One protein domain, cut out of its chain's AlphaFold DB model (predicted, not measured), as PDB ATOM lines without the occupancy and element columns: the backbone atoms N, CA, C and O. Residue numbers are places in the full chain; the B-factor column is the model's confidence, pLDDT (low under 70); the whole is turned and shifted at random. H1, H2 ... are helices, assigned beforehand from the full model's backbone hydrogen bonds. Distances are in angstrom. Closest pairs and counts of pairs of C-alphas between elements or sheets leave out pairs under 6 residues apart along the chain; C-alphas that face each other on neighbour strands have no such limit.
ATOM      1  N   LEU A 124     -51.149  45.883  15.966       84.62
ATOM      2  CA  LEU A 124     -50.658  46.866  16.934       84.62
ATOM      3  C   LEU A 124     -49.424  47.636  16.435       84.62
ATOM      4  O   LEU A 124     -49.317  48.835  16.667       84.62
ATOM      5  N   TYR A 125     -48.521  46.978  15.702       86.81
ATOM      6  CA  TYR A 125     -47.312  47.610  15.167       86.81
ATOM      7  C   TYR A 125     -47.634  48.801  14.258       86.81
ATOM      8  O   TYR A 125     -46.963  49.825  14.317       86.81
ATOM      9  N   TYR A 126     -48.679  48.680  13.436       86.88
ATOM     10  CA  TYR A 126     -49.075  49.729  12.496       86.88
ATOM     11  C   TYR A 126     -49.872  50.858  13.157       86.88
ATOM     12  O   TYR A 126     -49.965  51.946  12.589       86.88
ATOM     13  N   ALA A 127     -50.452  50.605  14.331       89.00
ATOM     14  CA  ALA A 127     -51.141  51.612  15.131       89.00
ATOM     15  C   ALA A 127     -50.187  52.363  16.079       89.00
ATOM     16  O   ALA A 127     -50.471  53.501  16.456       89.00
ATOM     17  N   ALA A 128     -49.062  51.744  16.450       90.06
ATOM     18  CA  ALA A 128     -48.087  52.309  17.370       90.06
ATOM     19  C   ALA A 128     -47.401  53.559  16.793       90.06
ATOM     20  O   ALA A 128     -46.984  53.598  15.630       90.06
ATOM     21  N   ARG A 129     -47.260  54.586  17.639       88.12
ATOM     22  CA  ARG A 129     -46.615  55.857  17.295       88.12
ATOM     23  C   ARG A 129     -45.686  56.328  18.398       88.12
ATOM     24  O   ARG A 129     -45.985  56.174  19.576       88.12
ATOM     25  N   ILE A 130     -44.604  56.977  17.988       88.06
ATOM     26  CA  ILE A 130     -43.683  57.695  18.870       88.06
ATOM     27  C   ILE A 130     -43.700  59.160  18.427       88.06
ATOM     28  O   ILE A 130     -43.471  59.459  17.255       88.06
ATOM     29  N   HIS A 131     -44.045  60.072  19.340       88.88
ATOM     30  CA  HIS A 131     -44.192  61.513  19.061       88.88
ATOM     31  C   HIS A 131     -45.097  61.821  17.847       88.88
ATOM     32  O   HIS A 131     -44.770  62.647  16.997       88.88
ATOM     33  N   GLY A 132     -46.216  61.097  17.715       85.06
ATOM     34  CA  GLY A 132     -47.172  61.257  16.607       85.06
ATOM     35  C   GLY A 132     -46.725  60.663  15.261       85.06
ATOM     36  O   GLY A 132     -47.510  60.634  14.308       85.06
ATOM     37  N   LYS A 133     -45.505  60.121  15.168       85.38
ATOM     38  CA  LYS A 133     -44.972  59.497  13.950       85.38
ATOM     39  C   LYS A 133     -45.085  57.967  14.012       85.38
ATOM     40  O   LYS A 133     -44.888  57.395  15.086       85.38
ATOM     41  N   PRO A 134     -45.410  57.298  12.889       86.50
ATOM     42  CA  PRO A 134     -45.413  55.838  12.822       86.50
ATOM     43  C   PRO A 134     -43.995  55.284  13.023       86.50
ATOM     44  O   PRO A 134     -43.010  55.955  12.699       86.50
ATOM     45  N   LEU A 135     -43.898  54.059  13.541       84.56
ATOM     46  CA  LEU A 135     -42.617  53.381  13.737       84.56
ATOM     47  C   LEU A 135     -41.912  53.124  12.396       84.56
ATOM     48  O   LEU A 135     -42.539  52.741  11.408       84.56
ATOM     49  N   LEU A 136     -40.597  53.343  12.375       79.06
ATOM     50  CA  LEU A 136     -39.737  53.045  11.232       79.06
ATOM     51  C   LEU A 136     -39.271  51.592  11.298       79.06
ATOM     52  O   LEU A 136     -38.820  51.126  12.344       79.06
ATOM     53  N   ASP A 137     -39.325  50.902  10.161       76.12
ATOM     54  CA  ASP A 137     -38.756  49.564  10.062       76.12
ATOM     55  C   ASP A 137     -37.224  49.632  10.183       76.12
ATOM     56  O   ASP A 137     -36.593  50.519   9.593       76.12
ATOM     57  N   PRO A 138     -36.590  48.682  10.892       71.38
ATOM     58  CA  PRO A 138     -35.144  48.597  10.901       71.38
ATOM     59  C   PRO A 138     -34.628  48.328   9.475       71.38
ATOM     60  O   PRO A 138     -35.212  47.514   8.757       71.38
ATOM     61  N   PRO A 139     -33.499  48.931   9.062       64.06
ATOM     62  CA  PRO A 139     -33.015  48.887   7.676       64.06
ATOM     63  C   PRO A 139     -32.706  47.471   7.166       64.06
ATOM     64  O   PRO A 139     -32.722  47.217   5.964       64.06
ATOM     65  N   PHE A 140     -32.442  46.525   8.069       62.84
ATOM     66  CA  PHE A 140     -32.158  45.124   7.740       62.84
ATOM     67  C   PHE A 140     -33.422  44.253   7.660       62.84
ATOM     68  O   PHE A 140     -33.358  43.076   7.294       62.84
ATOM     69  N   LEU A 141     -34.588  44.809   7.993       66.31
ATOM     70  CA  LEU A 141     -35.854  44.100   7.957       66.31
ATOM     71  C   LEU A 141     -36.389  44.074   6.520       66.31
ATOM     72  O   LEU A 141     -37.069  44.990   6.069       66.31
ATOM     73  N   LYS A 142     -36.157  42.965   5.807       62.59
ATOM     74  CA  LYS A 142     -36.909  42.640   4.581       62.59
ATOM     75  C   LYS A 142     -38.344  42.235   4.955       62.59
ATOM     76  O   LYS A 142     -38.701  41.059   4.918       62.59
ATOM     77  N   SER A 143     -39.136  43.198   5.421       63.72
ATOM     78  CA  SER A 143     -40.533  42.993   5.806       63.72
ATOM     79  C   SER A 143     -41.438  43.128   4.589       63.72
ATOM     80  O   SER A 143     -41.369  44.110   3.850       63.72
ATOM     81  N   THR A 144     -42.317  42.148   4.386       70.50
ATOM     82  CA  THR A 144     -43.504  42.372   3.565       70.50
ATOM     83  C   THR A 144     -44.655  42.752   4.465       70.50
ATOM     84  O   THR A 144     -45.166  41.921   5.209       70.50
ATOM     85  N   HIS A 145     -45.079  44.005   4.363       79.75
ATOM     86  CA  HIS A 145     -46.206  44.513   5.127       79.75
ATOM     87  C   HIS A 145     -47.526  43.985   4.567       79.75
ATOM     88  O   HIS A 145     -47.784  44.032   3.354       79.75
ATOM     89  N   ASN A 146     -48.383  43.497   5.462       83.62
ATOM     90  CA  ASN A 146     -49.752  43.149   5.116       83.62
ATOM     91  C   ASN A 146     -50.544  44.446   4.905       83.62
ATOM     92  O   ASN A 146     -50.724  45.220   5.843       83.62
ATOM     93  N   ILE A 147     -51.024  44.668   3.678       85.31
ATOM     94  CA  ILE A 147     -51.748  45.888   3.303       85.31
ATOM     95  C   ILE A 147     -53.006  46.096   4.153       85.31
ATOM     96  O   ILE A 147     -53.304  47.226   4.519       85.31
ATOM     97  N   VAL A 148     -53.691  45.013   4.533       88.88
ATOM     98  CA  VAL A 148     -54.906  45.068   5.354       88.88
ATOM     99  C   VAL A 148     -54.575  45.644   6.729       88.88
ATOM    100  O   VAL A 148     -55.182  46.621   7.152       88.88
ATOM    101  N   ASN A 149     -53.535  45.117   7.382       89.31
ATOM    102  CA  ASN A 149     -53.107  45.603   8.695       89.31
ATOM    103  C   ASN A 149     -52.594  47.053   8.636       89.31
ATOM    104  O   ASN A 149     -52.833  47.820   9.565       89.31
ATOM    105  N   VAL A 150     -51.934  47.449   7.539       88.75
ATOM    106  CA  VAL A 150     -51.493  48.838   7.325       88.75
ATOM    107  C   VAL A 150     -52.689  49.785   7.180       88.75
ATOM    108  O   VAL A 150     -52.680  50.864   7.770       88.75
ATOM    109  N   CYS A 151     -53.715  49.400   6.416       89.50
ATOM    110  CA  CYS A 151     -54.930  50.198   6.248       89.50
ATOM    111  C   CYS A 151     -55.703  50.340   7.564       89.50
ATOM    112  O   CYS A 151     -56.102  51.451   7.907       89.50
ATOM    113  N   ILE A 152     -55.835  49.250   8.329       91.25
ATOM    114  CA  ILE A 152     -56.456  49.271   9.662       91.25
ATOM    115  C   ILE A 152     -55.670  50.198  10.599       91.25
ATOM    116  O   ILE A 152     -56.248  51.102  11.196       91.25
ATOM    117  N   GLY A 153     -54.341  50.056  10.674       90.38
ATOM    118  CA  GLY A 153     -53.497  50.932  11.496       90.38
ATOM    119  C   GLY A 153     -53.595  52.409  11.095       90.38
ATOM    120  O   GLY A 153     -53.635  53.286  11.961       90.38
ATOM    121  N   ARG A 154     -53.720  52.691   9.789       90.19
ATOM    122  CA  ARG A 154     -53.962  54.045   9.274       90.19
ATOM    123  C   ARG A 154     -55.310  54.602   9.729       90.19
ATOM    124  O   ARG A 154     -55.384  55.771  10.091       90.19
ATOM    125  N   GLN A 155     -56.360  53.789   9.697       91.94
ATOM    126  CA  GLN A 155     -57.693  54.204  10.129       91.94
ATOM    127  C   GLN A 155     -57.737  54.476  11.637       91.94
ATOM    128  O   GLN A 155     -58.347  55.451  12.058       91.94
ATOM    129  N   MET A 156     -57.057  53.651  12.436       90.12
ATOM    130  CA  MET A 156     -57.046  53.786  13.895       90.12
ATOM    131  C   MET A 156     -56.182  54.948  14.388       90.12
ATOM    132  O   MET A 156     -56.555  55.638  15.328       90.12
ATOM    133  N   SER A 157     -55.003  55.133  13.791       89.12
ATOM    134  CA  SER A 157     -53.959  55.994  14.358       89.12
ATOM    135  C   SER A 157     -53.615  57.189  13.458       89.12
ATOM    136  O   SER A 157     -52.883  58.079  13.872       89.12
ATOM    137  N   GLY A 158     -54.102  57.235  12.213       86.31
ATOM    138  CA  GLY A 158     -53.876  58.339  11.272       86.31
ATOM    139  C   GLY A 158     -52.802  58.050  10.206       86.31
ATOM    140  O   GLY A 158     -52.535  56.895   9.877       86.31
ATOM    141  N   PRO A 159     -52.141  59.066   9.622       86.00
ATOM    142  CA  PRO A 159     -51.284  58.896   8.442       86.00
ATOM    143  C   PRO A 159     -50.104  57.937   8.675       86.00
ATOM    144  O   PRO A 159     -49.449  57.980   9.720       86.00
ATOM    145  N   THR A 160     -49.823  57.079   7.691       86.62
ATOM    146  CA  THR A 160     -48.730  56.091   7.696       86.62
ATOM    147  C   THR A 160     -47.692  56.413   6.617       86.62
ATOM    148  O   THR A 160     -47.951  57.177   5.687       86.62
ATOM    149  N   THR A 161     -46.490  55.844   6.718       84.19
ATOM    150  CA  THR A 161     -45.437  56.044   5.710       84.19
ATOM    151  C   THR A 161     -45.740  55.296   4.414       84.19
ATOM    152  O   THR A 161     -46.084  54.113   4.436       84.19
ATOM    153  N   ARG A 162     -45.505  55.946   3.266       80.31
ATOM    154  CA  ARG A 162     -45.732  55.379   1.920       80.31
ATOM    155  C   ARG A 162     -45.049  54.022   1.709       80.31
ATOM    156  O   ARG A 162     -45.635  53.156   1.067       80.31
ATOM    157  N   HIS A 163     -43.866  53.825   2.294       79.56
ATOM    158  CA  HIS A 163     -43.113  52.566   2.241       79.56
ATOM    159  C   HIS A 163     -43.901  51.355   2.782       79.56
ATOM    160  O   HIS A 163     -43.794  50.261   2.232       79.56
ATOM    161  N   LEU A 164     -44.738  51.551   3.810       80.81
ATOM    162  CA  LEU A 164     -45.557  50.482   4.401       80.81
ATOM    163  C   LEU A 164     -46.711  50.067   3.476       80.81
ATOM    164  O   LEU A 164     -47.104  48.903   3.448       80.81
ATOM    165  N   VAL A 165     -47.247  51.016   2.701       80.06
ATOM    166  CA  VAL A 165     -48.390  50.799   1.799       80.06
ATOM    167  C   VAL A 165     -47.917  50.223   0.459       80.06
ATOM    168  O   VAL A 165     -48.381  49.167   0.018       80.06
ATOM    169  N   VAL A 166     -46.954  50.893  -0.181       77.19
ATOM    170  CA  VAL A 166     -46.436  50.553  -1.514       77.19
ATOM    171  C   VAL A 166     -44.925  50.359  -1.431       77.19
ATOM    172  O   VAL A 166     -44.145  51.271  -1.696       77.19
ATOM    173  N   GLY A 167     -44.511  49.151  -1.049       74.88
ATOM    174  CA  GLY A 167     -43.104  48.753  -1.087       74.88
ATOM    175  C   GLY A 167     -42.582  48.624  -2.523       74.88
ATOM    176  O   GLY A 167     -43.337  48.302  -3.444       74.88
ATOM    177  N   SER A 168     -41.273  48.808  -2.710       72.69
ATOM    178  CA  SER A 168     -40.599  48.740  -4.020       72.69
ATOM    179  C   SER A 168     -40.855  47.424  -4.769       72.69
ATOM    180  O   SER A 168     -41.111  47.428  -5.970       72.69
ATOM    181  N   SER A 169     -40.898  46.296  -4.055       73.81
ATOM    182  CA  SER A 169     -41.216  44.987  -4.645       73.81
ATOM    183  C   SER A 169     -42.631  44.917  -5.237       73.81
ATOM    184  O   SER A 169     -42.818  44.295  -6.282       73.81
ATOM    185  N   ARG A 170     -43.631  45.586  -4.637       76.44
ATOM    186  CA  ARG A 170     -44.986  45.629  -5.216       76.44
ATOM    187  C   ARG A 170     -45.025  46.447  -6.498       76.44
ATOM    188  O   ARG A 170     -45.790  46.106  -7.390       76.44
ATOM    189  N   TYR A 171     -44.203  47.489  -6.599       82.50
ATOM    190  CA  TYR A 171     -44.102  48.275  -7.825       82.50
ATOM    191  C   TYR A 171     -43.571  47.431  -8.989       82.50
ATOM    192  O   TYR A 171     -44.163  47.446 -10.064       82.50
ATOM    193  N   ALA A 172     -42.534  46.619  -8.753       83.62
ATOM    194  CA  ALA A 172     -42.020  45.685  -9.756       83.62
ATOM    195  C   ALA A 172     -43.086  44.662 -10.197       83.62
ATOM    196  O   ALA A 172     -43.273  44.444 -11.392       83.62
ATOM    197  N   ASN A 173     -43.847  44.101  -9.249       84.12
ATOM    198  CA  ASN A 173     -44.940  43.174  -9.564       84.12
ATOM    199  C   ASN A 173     -46.068  43.852 -10.356       84.12
ATOM    200  O   ASN A 173     -46.570  43.278 -11.316       84.12
ATOM    201  N   LEU A 174     -46.445  45.083  -9.993       86.88
ATOM    202  CA  LEU A 174     -47.435  45.868 -10.737       86.88
ATOM    203  C   LEU A 174     -46.945  46.206 -12.145       86.88
ATOM    204  O   LEU A 174     -47.735  46.185 -13.083       86.88
ATOM    205  N   GLN A 175     -45.658  46.509 -12.314       89.56
ATOM    206  CA  GLN A 175     -45.072  46.752 -13.629       89.56
ATOM    207  C   GLN A 175     -45.097  45.486 -14.489       89.56
ATOM    208  O   GLN A 175     -45.471  45.562 -15.657       89.56
ATOM    209  N   LEU A 176     -44.750  44.331 -13.914       88.69
ATOM    210  CA  LEU A 176     -44.861  43.042 -14.593       88.69
ATOM    211  C   LEU A 176     -46.313  42.770 -14.998       88.69
ATOM    212  O   LEU A 176     -46.572  42.514 -16.165       88.69
ATOM    213  N   GLN A 177     -47.259  42.928 -14.071       88.69
ATOM    214  CA  GLN A 177     -48.681  42.740 -14.345       88.69
ATOM    215  C   GLN A 177     -49.184  43.693 -15.436       88.69
ATOM    216  O   GLN A 177     -49.934  43.268 -16.306       88.69
ATOM    217  N   ARG A 178     -48.755  44.962 -15.436       87.81
ATOM    218  CA  ARG A 178     -49.088  45.923 -16.500       87.81
ATOM    219  C   ARG A 178     -48.515  45.512 -17.853       87.81
ATOM    220  O   ARG A 178     -49.210  45.663 -18.846       87.81
ATOM    221  N   ARG A 179     -47.287  44.979 -17.897       88.25
ATOM    222  CA  ARG A 179     -46.701  44.426 -19.130       88.25
ATOM    223  C   ARG A 179     -47.501  43.223 -19.620       88.25
ATOM    224  O   ARG A 179     -47.887  43.193 -20.778       88.25
ATOM    225  N   THR A 180     -47.801  42.273 -18.735       86.56
ATOM    226  CA  THR A 180     -48.601  41.088 -19.068       86.56
ATOM    227  C   THR A 180     -49.992  41.474 -19.557       86.56
ATOM    228  O   THR A 180     -50.419  40.980 -20.589       86.56
ATOM    229  N   LEU A 181     -50.681  42.390 -18.870       85.56
ATOM    230  CA  LEU A 181     -51.984  42.888 -19.309       85.56
ATOM    231  C   LEU A 181     -51.894  43.624 -20.644       85.56
ATOM    232  O   LEU A 181     -52.747  43.390 -21.482       85.56
ATOM    233  N   GLY A 182     -50.863  44.445 -20.861       81.94
ATOM    234  CA  GLY A 182     -50.643  45.122 -22.140       81.94
ATOM    235  C   GLY A 182     -50.471  44.143 -23.303       81.94
ATOM    236  O   GLY A 182     -51.076  44.342 -24.345       81.94
ATOM    237  N   HIS A 183     -49.723  43.053 -23.103       75.75
ATOM    238  CA  HIS A 183     -49.584  41.987 -24.104       75.75
ATOM    239  C   HIS A 183     -50.857  41.146 -24.292       75.75
ATOM    240  O   HIS A 183     -51.049  40.561 -25.352       75.75
ATOM    241  N   LEU A 184     -51.709  41.044 -23.269       77.25
ATOM    242  CA  LEU A 184     -52.979  40.313 -23.346       77.25
ATOM    243  C   LEU A 184     -54.121  41.169 -23.907       77.25
ATOM    244  O   LEU A 184     -55.091  40.628 -24.437       77.25
ATOM    245  N   SER A 185     -54.027  42.494 -23.803       73.56
ATOM    246  CA  SER A 185     -54.949  43.430 -24.434       73.56
ATOM    247  C   SER A 185     -54.460  43.747 -25.843       73.56
ATOM    248  O   SER A 185     -53.864  44.799 -26.065       73.56
TER     249      SER A 185
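AT A GLANCE: This is residues 124 to 185 of the 203 residues of an uncharacterized protein of Photinus pyralis (UniProt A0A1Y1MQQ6). A long helix, H4, makes an arm: its residues 171 to 184, with Ser 185 after them, stick out from a small head. In the head, H2 has the two short helices H1 and H3 packed on it, and a long loop, residues 128 to 146, swings away from them and comes back. The printed part has 62 residues, with four named helices in the order H1, H2, H3, H4 and no named strand; the class is all helix. The whole is loose, with a radius of gyration of the C-alphas of 14.6 A, and its outline is flat, spanning 47 by 27 by 14 A.

HOW THE PARTS SIT: Begin with H4, residues 168 to 184, which touches no helix. Just before it lies H3, residues 162 to 165; these two meet only through their link. From H3 go to H2, residues 147 to 157: they touch, and their closest C-alphas are those of Ile 147 and Val 165, 6.1 A apart. Further along H2, look at Gly 153: its C-alpha is 4.4 A from that of Ala 127, the closest pair between H2 and H1, residues 124 to 127, which touch with 12 pairs of C-alphas within 8 A. H4 is apart from H1 and from H2, and H1 is apart from H3. In H2 and H4 every O i to N i+4 pair is within hydrogen-bond range; H1 and H3, with 4 residues each, are too short for such a pair, and each has its one O i to N i+3 pair within range. After H1, residues 129 to 130 form a short antiparallel pairing with residues 133 to 134.

IN THESE COORDINATES: Find C-alpha 168 at (-40.599, 48.740, -4.020); from there H4 runs 24.4 A to C-alpha 184 at (-52.979, 40.313, -23.346). H2 begins at C-alpha 147, at (-51.748, 45.888, 3.303), and is 15.1 A long from first to last C-alpha. H3, from Arg 162 to Val 165, measures 5.3 A, and H1 measures 5.1 A, beginning at C-alpha 124, at (-50.658, 46.866, 16.934).

THE WHOLE: The two C-alphas farthest apart are those of His 131 and Ser 185, at 48.3 A. Without the stretch that stands free, residues 171 to 185, the body of 47 residues spans 26 by 20 by 16 A. The link from H1 to H2, with 19 residues, is long; those from H2 to H3 and from H3 to H4 are tight. The printed part has no cut. Its mean pLDDT is 82.4; look to residues 139 to 143, in the long link, for the values under 70.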